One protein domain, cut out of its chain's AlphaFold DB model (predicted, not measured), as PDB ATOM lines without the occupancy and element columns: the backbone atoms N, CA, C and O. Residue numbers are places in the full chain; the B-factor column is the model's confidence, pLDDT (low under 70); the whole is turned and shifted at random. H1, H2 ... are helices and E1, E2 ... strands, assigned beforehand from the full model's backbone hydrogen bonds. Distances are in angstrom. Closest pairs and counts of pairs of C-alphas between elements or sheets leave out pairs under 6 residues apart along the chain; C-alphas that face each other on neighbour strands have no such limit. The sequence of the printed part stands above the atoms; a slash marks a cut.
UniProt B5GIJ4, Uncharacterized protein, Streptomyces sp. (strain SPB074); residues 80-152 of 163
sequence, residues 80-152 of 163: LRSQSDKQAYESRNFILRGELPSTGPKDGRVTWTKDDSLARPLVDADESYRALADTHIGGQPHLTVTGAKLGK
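This is residues 80 to 152 of the 163 residues of an uncharacterized protein of Streptomyces sp. (strain SPB074) (UniProt B5GIJ4). An elongated, two-part model: the antiparallel hairpin E2 and E3 makes one end, and at the other end a very small parallel pair of strands, E1 and E4, has H1 near E4 and H2 near E1. The 73 printed residues hold two named helices and four named strands in the order H1, E1, E2, E3, H2, E4, and under half of the residues are in these elements. The class is mixed, helices and strands. The whole is loose, with a radius of gyration of the C-alphas of 15.4 A, and spans 46 by 26 by 18 A.

E2, residues 107 to 111, and E3, residues 117 to 121, form an antiparallel hairpin at 153 degrees, with N 108 and O 120 2.7 A apart, within hydrogen-bond range. A tight link joins E3 to H2, residues 125 to 133; E2 and H2 are apart. E1, residues 94 to 96, and H2 come closest at the C-alphas of Phe 94 and Ala 133, 5.7 A apart. E1 is parallel to E4, residues 143 to 145, at 31 degrees; N 145 and O 95 are 2.8 A apart, within hydrogen-bond range. H1, residues 83 to 90, comes closest to E4 at the C-alphas of Ala 88 and Leu 143, 5.9 A apart. H1 and H2 are apart. In H1 and H2 every O i to N i+4 pair is within hydrogen-bond range.

E2 is 12.9 A long, E3 13.5 A, H2 12.1 A and H1 10.5 A. H1 begins at C-alpha 83 (-14.575, 32.581, 9.518), and E4 ends at C-alpha 145 (-28.272, 40.460, 17.591).

The two C-alphas farthest apart, of Lys 114 and Gly 139, are 48.3 A apart. The printed part has no cut, and no link is long. Residue 115 alone has pLDDT under 70.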
ATOM      1  N   LEU A  80     -23.148  30.690   8.590       93.25
ATOM      2  CA  LEU A  80     -22.324  31.829   8.992       93.25
ATOM      3  C   LEU A  80     -21.482  32.284   7.796       93.25
ATOM      4  O   LEU A  80     -20.921  31.451   7.082       93.25
ATOM      5  N   ARG A  81     -21.408  33.598   7.554       92.38
ATOM      6  CA  ARG A  81     -20.938  34.149   6.270       92.38
ATOM      7  C   ARG A  81     -19.417  34.177   6.140       92.38
ATOM      8  O   ARG A  81     -18.905  34.348   5.039       92.38
ATOM      9  N   SER A  82     -18.696  34.044   7.249       94.50
ATOM     10  CA  SER A  82     -17.246  34.213   7.314       94.50
ATOM     11  C   SER A  82     -16.621  33.348   8.413       94.50
ATOM     12  O   SER A  82     -17.319  32.798   9.268       94.50
ATOM     13  N   GLN A  83     -15.289  33.238   8.419       95.44
ATOM     14  CA  GLN A  83     -14.575  32.581   9.518       95.44
ATOM     15  C   GLN A  83     -14.690  33.368  10.832       95.44
ATOM     16  O   GLN A  83     -14.770  32.761  11.896       95.44
ATOM     17  N   SER A  84     -14.761  34.701  10.765       95.25
ATOM     18  CA  SER A  84     -14.972  35.543  11.945       95.25
ATOM     19  C   SER A  84     -16.358  35.338  12.556       95.25
ATOM     20  O   SER A  84     -16.474  35.286  13.776       95.25
ATOM     21  N   ASP A  85     -17.396  35.142  11.735       94.75
ATOM     22  CA  ASP A  85     -18.748  34.830  12.217       94.75
ATOM     23  C   ASP A  85     -18.777  33.476  12.932       94.75
ATOM     24  O   ASP A  85     -19.416  33.339  13.972       94.75
ATOM     25  N   LYS A  86     -18.069  32.476  12.384       94.31
ATOM     26  CA  LYS A  86     -17.919  31.151  13.007       94.31
ATOM     27  C   LYS A  86     -17.232  31.253  14.358       94.31
ATOM     28  O   LYS A  86     -17.787  30.788  15.345       94.31
ATOM     29  N   GLN A  87     -16.094  31.943  14.417       94.31
ATOM     30  CA  GLN A  87     -15.374  32.173  15.667       94.31
ATOM     31  C   GLN A  87     -16.248  32.900  16.699       94.31
ATOM     32  O   GLN A  87     -16.275  32.515  17.867       94.31
ATOM     33  N   ALA A  88     -16.984  33.932  16.282       93.62
ATOM     34  CA  ALA A  88     -17.892  34.668  17.154       93.62
ATOM     35  C   ALA A  88     -19.043  33.789  17.677       93.62
ATOM     36  O   ALA A  88     -19.371  33.850  18.858       93.62
ATOM     37  N   TYR A  89     -19.624  32.936  16.830       92.19
ATOM     38  CA  TYR A  89     -20.663  31.987  17.233       92.19
ATOM     39  C   TYR A  89     -20.136  30.935  18.223       92.19
ATOM     40  O   TYR A  89     -20.733  30.721  19.275       92.19
ATOM     41  N   GLU A  90     -18.996  30.313  17.913       91.12
ATOM     42  CA  GLU A  90     -18.369  29.265  18.731       91.12
ATOM     43  C   GLU A  90     -17.914  29.789  20.100       91.12
ATOM     44  O   GLU A  90     -18.092  29.115  21.113       91.12
ATOM     45  N   SER A  91     -17.391  31.018  20.150       91.19
ATOM     46  CA  SER A  91     -17.009  31.705  21.397       91.19
ATOM     47  C   SER A  91     -18.182  32.349  22.139       91.19
ATOM     48  O   SER A  91     -17.981  32.949  23.195       91.19
ATOM     49  N   ARG A  92     -19.405  32.241  21.601       92.00
ATOM     50  CA  ARG A  92     -20.615  32.896  22.117       92.00
ATOM     51  C   ARG A  92     -20.461  34.413  22.291       92.00
ATOM     52  O   ARG A  92     -21.026  35.017  23.201       92.00
ATOM     53  N   ASN A  93     -19.701  35.047  21.404       94.19
ATOM     54  CA  ASN A  93     -19.483  36.484  21.419       94.19
ATOM     55  C   ASN A  93     -20.626  37.214  20.696       94.19
ATOM     56  O   ASN A  93     -20.524  37.564  19.517       94.19
ATOM     57  N   PHE A  94     -21.732  37.420  21.412       93.06
ATOM     58  CA  PHE A  94     -22.912  38.124  20.916       93.06
ATOM     59  C   PHE A  94     -23.036  39.511  21.546       93.06
ATOM     60  O   PHE A  94     -22.813  39.677  22.742       93.06
ATOM     61  N   ILE A  95     -23.445  40.500  20.748       93.50
ATOM     62  CA  ILE A  95     -23.832  41.825  21.244       93.50
ATOM     63  C   ILE A  95     -25.272  42.146  20.850       93.50
ATOM     64  O   ILE A  95     -25.672  41.945  19.702       93.50
ATOM     65  N   LEU A  96     -26.057  42.679  21.780       93.94
ATOM     66  CA  LEU A  96     -27.414  43.141  21.508       93.94
ATOM     67  C   LEU A  96     -27.387  44.581  21.000       93.94
ATOM     68  O   LEU A  96     -26.858  45.477  21.657       93.94
ATOM     69  N   ARG A  97     -27.968  44.806  19.821       94.94
ATOM     70  CA  ARG A  97     -28.208  46.149  19.265       94.94
ATOM     71  C   ARG A  97     -29.679  46.423  18.981       94.94
ATOM     72  O   ARG A  97     -30.059  47.585  18.932       94.94
ATOM     73  N   GLY A  98     -30.472  45.378  18.763       93.62
ATOM     74  CA  GLY A  98     -31.913  45.495  18.572       93.62
ATOM     75  C   GLY A  98     -32.710  45.388  19.865       93.62
ATOM     76  O   GLY A  98     -32.171  45.093  20.930       93.62
ATOM     77  N   GLU A  99     -34.019  45.569  19.737       94.69
ATOM     78  CA  GLU A  99     -34.967  45.329  20.820       94.69
ATOM     79  C   GLU A  99     -35.380  43.853  20.854       94.69
ATOM     80  O   GLU A  99     -35.645  43.229  19.821       94.69
ATOM     81  N   LEU A 100     -35.425  43.285  22.060       95.44
ATOM     82  CA  LEU A 100     -35.970  41.952  22.297       95.44
ATOM     83  C   LEU A 100     -37.457  42.068  22.653       95.44
ATOM     84  O   LEU A 100     -37.839  42.996  23.369       95.44
ATOM     85  N   PRO A 101     -38.307  41.137  22.189       94.31
ATOM     86  CA  PRO A 101     -39.720  41.161  22.529       94.31
ATOM     87  C   PRO A 101     -39.902  40.978  24.041       94.31
ATOM     88  O   PRO A 101     -39.469  39.982  24.615       94.31
ATOM     89  N   SER A 102     -40.567  41.946  24.673       90.31
ATOM     90  CA  SER A 102     -40.934  41.924  26.098       90.31
ATOM     91  C   SER A 102     -42.280  41.248  26.361       90.31
ATOM     92  O   SER A 102     -42.669  41.040  27.508       90.31
ATOM     93  N   THR A 103     -43.010  40.922  25.294       86.94
ATOM     94  CA  THR A 103     -44.294  40.227  25.347       86.94
ATOM     95  C   THR A 103     -44.284  39.062  24.368       86.94
ATOM     96  O   THR A 103     -43.718  39.138  23.275       86.94
ATOM     97  N   GLY A 104     -44.903  37.958  24.771       84.69
ATOM     98  CA  GLY A 104     -44.954  36.737  23.988       84.69
ATOM     99  C   GLY A 104     -45.837  35.687  24.658       84.69
ATOM    100  O   GLY A 104     -46.306  35.889  25.783       84.69
ATOM    101  N   PRO A 105     -46.112  34.572  23.968       90.38
ATOM    102  CA  PRO A 105     -46.791  33.452  24.590       90.38
ATOM    103  C   PRO A 105     -45.911  32.866  25.699       90.38
ATOM    104  O   PRO A 105     -44.722  32.639  25.497       90.38
ATOM    105  N   LYS A 106     -46.520  32.580  26.854       91.56
ATOM    106  CA  LYS A 106     -45.841  31.917  27.982       91.56
ATOM    107  C   LYS A 106     -45.482  30.466  27.681       91.56
ATOM    108  O   LYS A 106     -44.564  29.923  28.284       91.56
ATOM    109  N   ASP A 107     -46.213  29.856  26.751       93.38
ATOM    110  CA  ASP A 107     -46.045  28.466  26.362       93.38
ATOM    111  C   ASP A 107     -45.773  28.337  24.864       93.38
ATOM    112  O   ASP A 107     -46.419  28.955  24.014       93.38
ATOM    113  N   GLY A 108     -44.834  27.460  24.545       91.50
ATOM    114  CA  GLY A 108     -44.545  26.953  23.222       91.50
ATOM    115  C   GLY A 108     -45.326  25.673  22.984       91.50
ATOM    116  O   GLY A 108     -45.844  25.043  23.910       91.50
ATOM    117  N   ARG A 109     -45.413  25.271  21.717       91.69
ATOM    118  CA  ARG A 109     -46.166  24.085  21.315       91.69
ATOM    119  C   ARG A 109     -45.292  23.140  20.515       91.69
ATOM    120  O   ARG A 109     -44.773  23.513  19.466       91.69
ATOM    121  N   VAL A 110     -45.206  21.903  20.983       89.12
ATOM    122  CA  VAL A 110     -44.688  20.775  20.206       89.12
ATOM    123  C   VAL A 110     -45.878  20.043  19.596       89.12
ATOM    124  O   VAL A 110     -46.855  19.778  20.293       89.12
ATOM    125  N   THR A 111     -45.816  19.750  18.299       89.00
ATOM    126  CA  THR A 111     -46.861  19.033  17.555       89.00
ATOM    127  C   THR A 111     -46.261  17.823  16.854       89.00
ATOM    128  O   THR A 111     -45.227  17.964  16.197       89.00
ATOM    129  N   TRP A 112     -46.930  16.675  16.929       86.06
ATOM    130  CA  TRP A 112     -46.560  15.463  16.190       86.06
ATOM    131  C   TRP A 112     -47.544  15.179  15.050       86.06
ATOM    132  O   TRP A 112     -48.616  15.770  14.971       86.06
ATOM    133  N   THR A 113     -47.183  14.258  14.157       80.75
ATOM    134  CA  THR A 113     -47.911  13.940  12.912       80.75
ATOM    135  C   THR A 113     -49.312  13.339  13.094       80.75
ATOM    136  O   THR A 113     -50.019  13.194  12.105       80.75
ATOM    137  N   LYS A 114     -49.728  12.986  14.319       76.50
ATOM    138  CA  LYS A 114     -51.038  12.375  14.628       76.50
ATOM    139  C   LYS A 114     -51.867  13.215  15.612       76.50
ATOM    140  O   LYS A 114     -52.442  12.665  16.545       76.50
ATOM    141  N   ASP A 115     -51.847  14.538  15.437       65.31
ATOM    142  CA  ASP A 115     -52.600  15.552  16.208       65.31
ATOM    143  C   ASP A 115     -52.329  15.621  17.720       65.31
ATOM    144  O   ASP A 115     -52.921  16.427  18.439       65.31
ATOM    145  N   ASP A 116     -51.366  14.849  18.216       79.88
ATOM    146  CA  ASP A 116     -50.855  15.015  19.566       79.88
ATOM    147  C   ASP A 116     -50.083  16.343  19.662       79.88
ATOM    148  O   ASP A 116     -49.262  16.686  18.799       79.88
ATOM    149  N   SER A 117     -50.333  17.101  20.732       86.75
ATOM    150  CA  SER A 117     -49.595  18.327  21.026       86.75
ATOM    151  C   SER A 117     -49.270  18.458  22.504       86.75
ATOM    152  O   SER A 117     -49.931  17.889  23.371       86.75
ATOM    153  N   LEU A 118     -48.206  19.199  22.781       86.25
ATOM    154  CA  LEU A 118     -47.657  19.359  24.113       86.25
ATOM    155  C   LEU A 118     -47.265  20.817  24.318       86.25
ATOM    156  O   LEU A 118     -46.413  21.346  23.600       86.25
ATOM    157  N   ALA A 119     -47.895  21.450  25.305       90.12
ATOM    158  CA  ALA A 119     -47.508  22.773  25.764       90.12
ATOM    159  C   ALA A 119     -46.252  22.677  26.639       90.12
ATOM    160  O   ALA A 119     -46.105  21.754  27.454       90.12
ATOM    161  N   ARG A 120     -45.325  23.614  26.455       86.69
ATOM    162  CA  ARG A 120     -44.109  23.730  27.261       86.69
ATOM    163  C   ARG A 120     -43.862  25.190  27.610       86.69
ATOM    164  O   ARG A 120     -43.954  25.997  26.689       86.69
ATOM    165  N   PRO A 121     -43.485  25.509  28.858       90.94
ATOM    166  CA  PRO A 121     -43.075  26.860  29.205       90.94
ATOM    167  C   PRO A 121     -41.986  27.351  28.253       90.94
ATOM    168  O   PRO A 121     -41.042  26.614  27.951       90.94
ATOM    169  N   LEU A 122     -42.139  28.574  27.760       91.94
ATOM    170  CA  LEU A 122     -41.103  29.282  27.023       91.94
ATOM    171  C   LEU A 122     -40.307  30.151  27.981       91.94
ATOM    172  O   LEU A 122     -40.855  30.765  28.892       91.94
ATOM    173  N   VAL A 123     -39.006  30.197  27.732       92.56
ATOM    174  CA  VAL A 123     -38.116  31.172  28.350       92.56
ATOM    175  C   VAL A 123     -38.277  32.492  27.600       92.56
ATOM    176  O   VAL A 123     -38.338  32.502  26.366       92.56
ATOM    177  N   ASP A 124     -38.342  33.597  28.336       93.38
ATOM    178  CA  ASP A 124     -38.483  34.926  27.745       93.38
ATOM    179  C   ASP A 124     -37.256  35.294  26.891       93.38
ATOM    180  O   ASP A 124     -36.153  34.764  27.062       93.38
ATOM    181  N   ALA A 125     -37.434  36.214  25.938       94.38
ATOM    182  CA  ALA A 125     -36.375  36.563  24.988       94.38
ATOM    183  C   ALA A 125     -35.158  37.218  25.664       94.38
ATOM    184  O   ALA A 125     -34.025  36.931  25.281       94.38
ATOM    185  N   ASP A 126     -35.388  38.064  26.672       93.88
ATOM    186  CA  ASP A 126     -34.325  38.689  27.470       93.88
ATOM    187  C   ASP A 126     -33.515  37.639  28.243       93.88
ATOM    188  O   ASP A 126     -32.287  37.616  28.153       93.88
ATOM    189  N   GLU A 127     -34.193  36.714  28.922       94.25
ATOM    190  CA  GLU A 127     -33.537  35.628  29.654       94.25
ATOM    191  C   GLU A 127     -32.763  34.699  28.705       94.25
ATOM    192  O   GLU A 127     -31.601  34.378  28.959       94.25
ATOM    193  N   SER A 128     -33.353  34.349  27.560       93.00
ATOM    194  CA  SER A 128     -32.696  33.535  26.529       93.00
ATOM    195  C   SER A 128     -31.438  34.210  25.976       93.00
ATOM    196  O   SER A 128     -30.414  33.552  25.788       93.00
ATOM    197  N   TYR A 129     -31.487  35.524  25.728       93.50
ATOM    198  CA  TYR A 129     -30.324  36.283  25.270       93.50
ATOM    199  C   TYR A 129     -29.221  36.316  26.330       93.50
ATOM    200  O   TYR A 129     -28.057  36.094  25.998       93.50
ATOM    201  N   ARG A 130     -29.567  36.543  27.603       92.81
ATOM    202  CA  ARG A 130     -28.585  36.527  28.696       92.81
ATOM    203  C   ARG A 130     -27.912  35.169  28.817       92.81
ATOM    204  O   ARG A 130     -26.692  35.124  28.849       92.81
ATOM    205  N   ALA A 131     -28.673  34.075  28.782       92.00
ATOM    206  CA  ALA A 131     -28.113  32.724  28.811       92.00
ATOM    207  C   ALA A 131     -27.200  32.426  27.603       92.00
ATOM    208  O   ALA A 131     -26.207  31.709  27.730       92.00
ATOM    209  N   LEU A 132     -27.520  32.983  26.429       88.75
ATOM    210  CA  LEU A 132     -26.693  32.862  25.228       88.75
ATOM    211  C   LEU A 132     -25.382  33.657  25.341       88.75
ATOM    212  O   LEU A 132     -24.339  33.169  24.908       88.75
ATOM    213  N   ALA A 133     -25.443  34.868  25.897       88.12
ATOM    214  CA  ALA A 133     -24.340  35.827  25.943       88.12
ATOM    215  C   ALA A 133     -23.544  35.819  27.264       88.12
ATOM    216  O   ALA A 133     -22.594  36.586  27.393       88.12
ATOM    217  N   ASP A 134     -23.897  34.970  28.233       80.81
ATOM    218  CA  ASP A 134     -23.318  34.964  29.590       80.81
ATOM    219  C   ASP A 134     -21.790  34.778  29.602       80.81
ATOM    220  O   ASP A 134     -21.083  35.288  30.465       80.81
ATOM    221  N   THR A 135     -21.245  34.100  28.590       72.62
ATOM    222  CA  THR A 135     -19.802  33.857  28.449       72.62
ATOM    223  C   THR A 135     -19.100  34.877  27.550       72.62
ATOM    224  O   THR A 135     -18.063  34.564  26.969       72.62
ATOM    225  N   HIS A 136     -19.665  36.073  27.375       73.50
ATOM    226  CA  HIS A 136     -19.104  37.113  26.516       73.50
ATOM    227  C   HIS A 136     -17.653  37.450  26.900       73.50
ATOM    228  O   HIS A 136     -17.382  37.987  27.971       73.50
ATOM    229  N   ILE A 137     -16.721  37.169  25.985       71.62
ATOM    230  CA  ILE A 137     -15.282  37.426  26.169       71.62
ATOM    231  C   ILE A 137     -14.929  38.905  25.895       71.62
ATOM    232  O   ILE A 137     -13.855  39.371  26.271       71.62
ATOM    233  N   GLY A 138     -15.840  39.687  25.301       77.06
ATOM    234  CA  GLY A 138     -15.534  41.047  24.851       77.06
ATOM    235  C   GLY A 138     -14.784  41.084  23.519       77.06
ATOM    236  O   GLY A 138     -14.224  40.092  23.059       77.06
ATOM    237  N   GLY A 139     -14.763  42.255  22.878       85.56
ATOM    238  CA  GLY A 139     -13.943  42.501  21.686       85.56
ATOM    239  C   GLY A 139     -14.496  41.941  20.365       85.56
ATOM    240  O   GLY A 139     -15.696  41.706  20.206       85.56
ATOM    241  N   GLN A 140     -13.607  41.814  19.378       89.31
ATOM    242  CA  GLN A 140     -13.889  41.316  18.024       89.31
ATOM    243  C   GLN A 140     -13.285  39.911  17.821       89.31
ATOM    244  O   GLN A 140     -12.245  39.629  18.416       89.31
ATOM    245  N   PRO A 141     -13.860  39.068  16.940       93.38
ATOM    246  CA  PRO A 141     -15.108  39.284  16.202       93.38
ATOM    247  C   PRO A 141     -16.348  38.975  17.053       93.38
ATOM    248  O   PRO A 141     -16.302  38.086  17.902       93.38
ATOM    249  N   HIS A 142     -17.462  39.667  16.802       93.69
ATOM    250  CA  HIS A 142     -18.755  39.396  17.448       93.69
ATOM    251  C   HIS A 142     -19.902  39.277  16.442       93.69
ATOM    252  O   HIS A 142     -19.873  39.864  15.359       93.69
ATOM    253  N   LEU A 143     -20.963  38.576  16.844       93.50
ATOM    254  CA  LEU A 143     -22.241  38.564  16.141       93.50
ATOM    255  C   LEU A 143     -23.189  39.588  16.762       93.50
ATOM    256  O   LEU A 143     -23.398  39.622  17.973       93.50
ATOM    257  N   THR A 144     -23.792  40.419  15.917       93.12
ATOM    258  CA  THR A 144     -24.782  41.399  16.367       93.12
ATOM    259  C   THR A 144     -26.181  40.799  16.325       93.12
ATOM    260  O   THR A 144     -26.672  40.420  15.262       93.12
ATOM    261  N   VAL A 145     -26.849  40.772  17.474       94.06
ATOM    262  CA  VAL A 145     -28.272  40.460  17.591       94.06
ATOM    263  C   VAL A 145     -29.064  41.733  17.310       94.06
ATOM    264  O   VAL A 145     -29.051  42.693  18.087       94.06
ATOM    265  N   THR A 146     -29.745  41.752  16.169       95.00
ATOM    266  CA  THR A 146     -30.562  42.886  15.705       95.00
ATOM    267  C   THR A 146     -32.037  42.764  16.080       95.00
ATOM    268  O   THR A 146     -32.801  43.696  15.851       95.00
ATOM    269  N   GLY A 147     -32.444  41.639  16.661       93.06
ATOM    270  CA  GLY A 147     -33.799  41.400  17.139       93.06
ATOM    271  C   GLY A 147     -34.072  39.912  17.321       93.06
ATOM    272  O   GLY A 147     -33.242  39.065  16.986       93.06
ATOM    273  N   ALA A 148     -35.256  39.596  17.834       93.75
ATOM    274  CA  ALA A 148     -35.713  38.227  18.016       93.75
ATOM    275  C   ALA A 148     -37.208  38.101  17.710       93.75
ATOM    276  O   ALA A 148     -37.975  39.055  17.822       93.75
ATOM    277  N   LYS A 149     -37.622  36.896  17.325       93.12
ATOM    278  CA  LYS A 149     -39.026  36.523  17.144       93.12
ATOM    279  C   LYS A 149     -39.212  35.051  17.470       93.12
ATOM    280  O   LYS A 149     -38.266  34.273  17.344       93.12
ATOM    281  N   LEU A 150     -40.437  34.663  17.821       91.81
ATOM    282  CA  LEU A 150     -40.767  33.257  18.020       91.81
ATOM    283  C   LEU A 150     -40.534  32.474  16.720       91.81
ATOM    284  O   LEU A 150     -41.104  32.788  15.671       91.81
ATOM    285  N   GLY A 151     -39.656  31.477  16.796       90.38
ATOM    286  CA  GLY A 151     -39.314  30.598  15.686       90.38
ATOM    287  C   GLY A 151     -40.165  29.330  15.652       90.38
ATOM    288  O   GLY A 151     -40.815  28.962  16.628       90.38
ATOM    289  N   LYS A 152     -40.114  28.629  14.517       92.00
ATOM    290  CA  LYS A 152     -40.635  27.268  14.362       92.00
ATOM    291  C   LYS A 152     -39.558  26.409  13.715       92.00
ATOM    292  O   LYS A 152     -38.952  26.832  12.734       92.00
TER     293      LYS A 152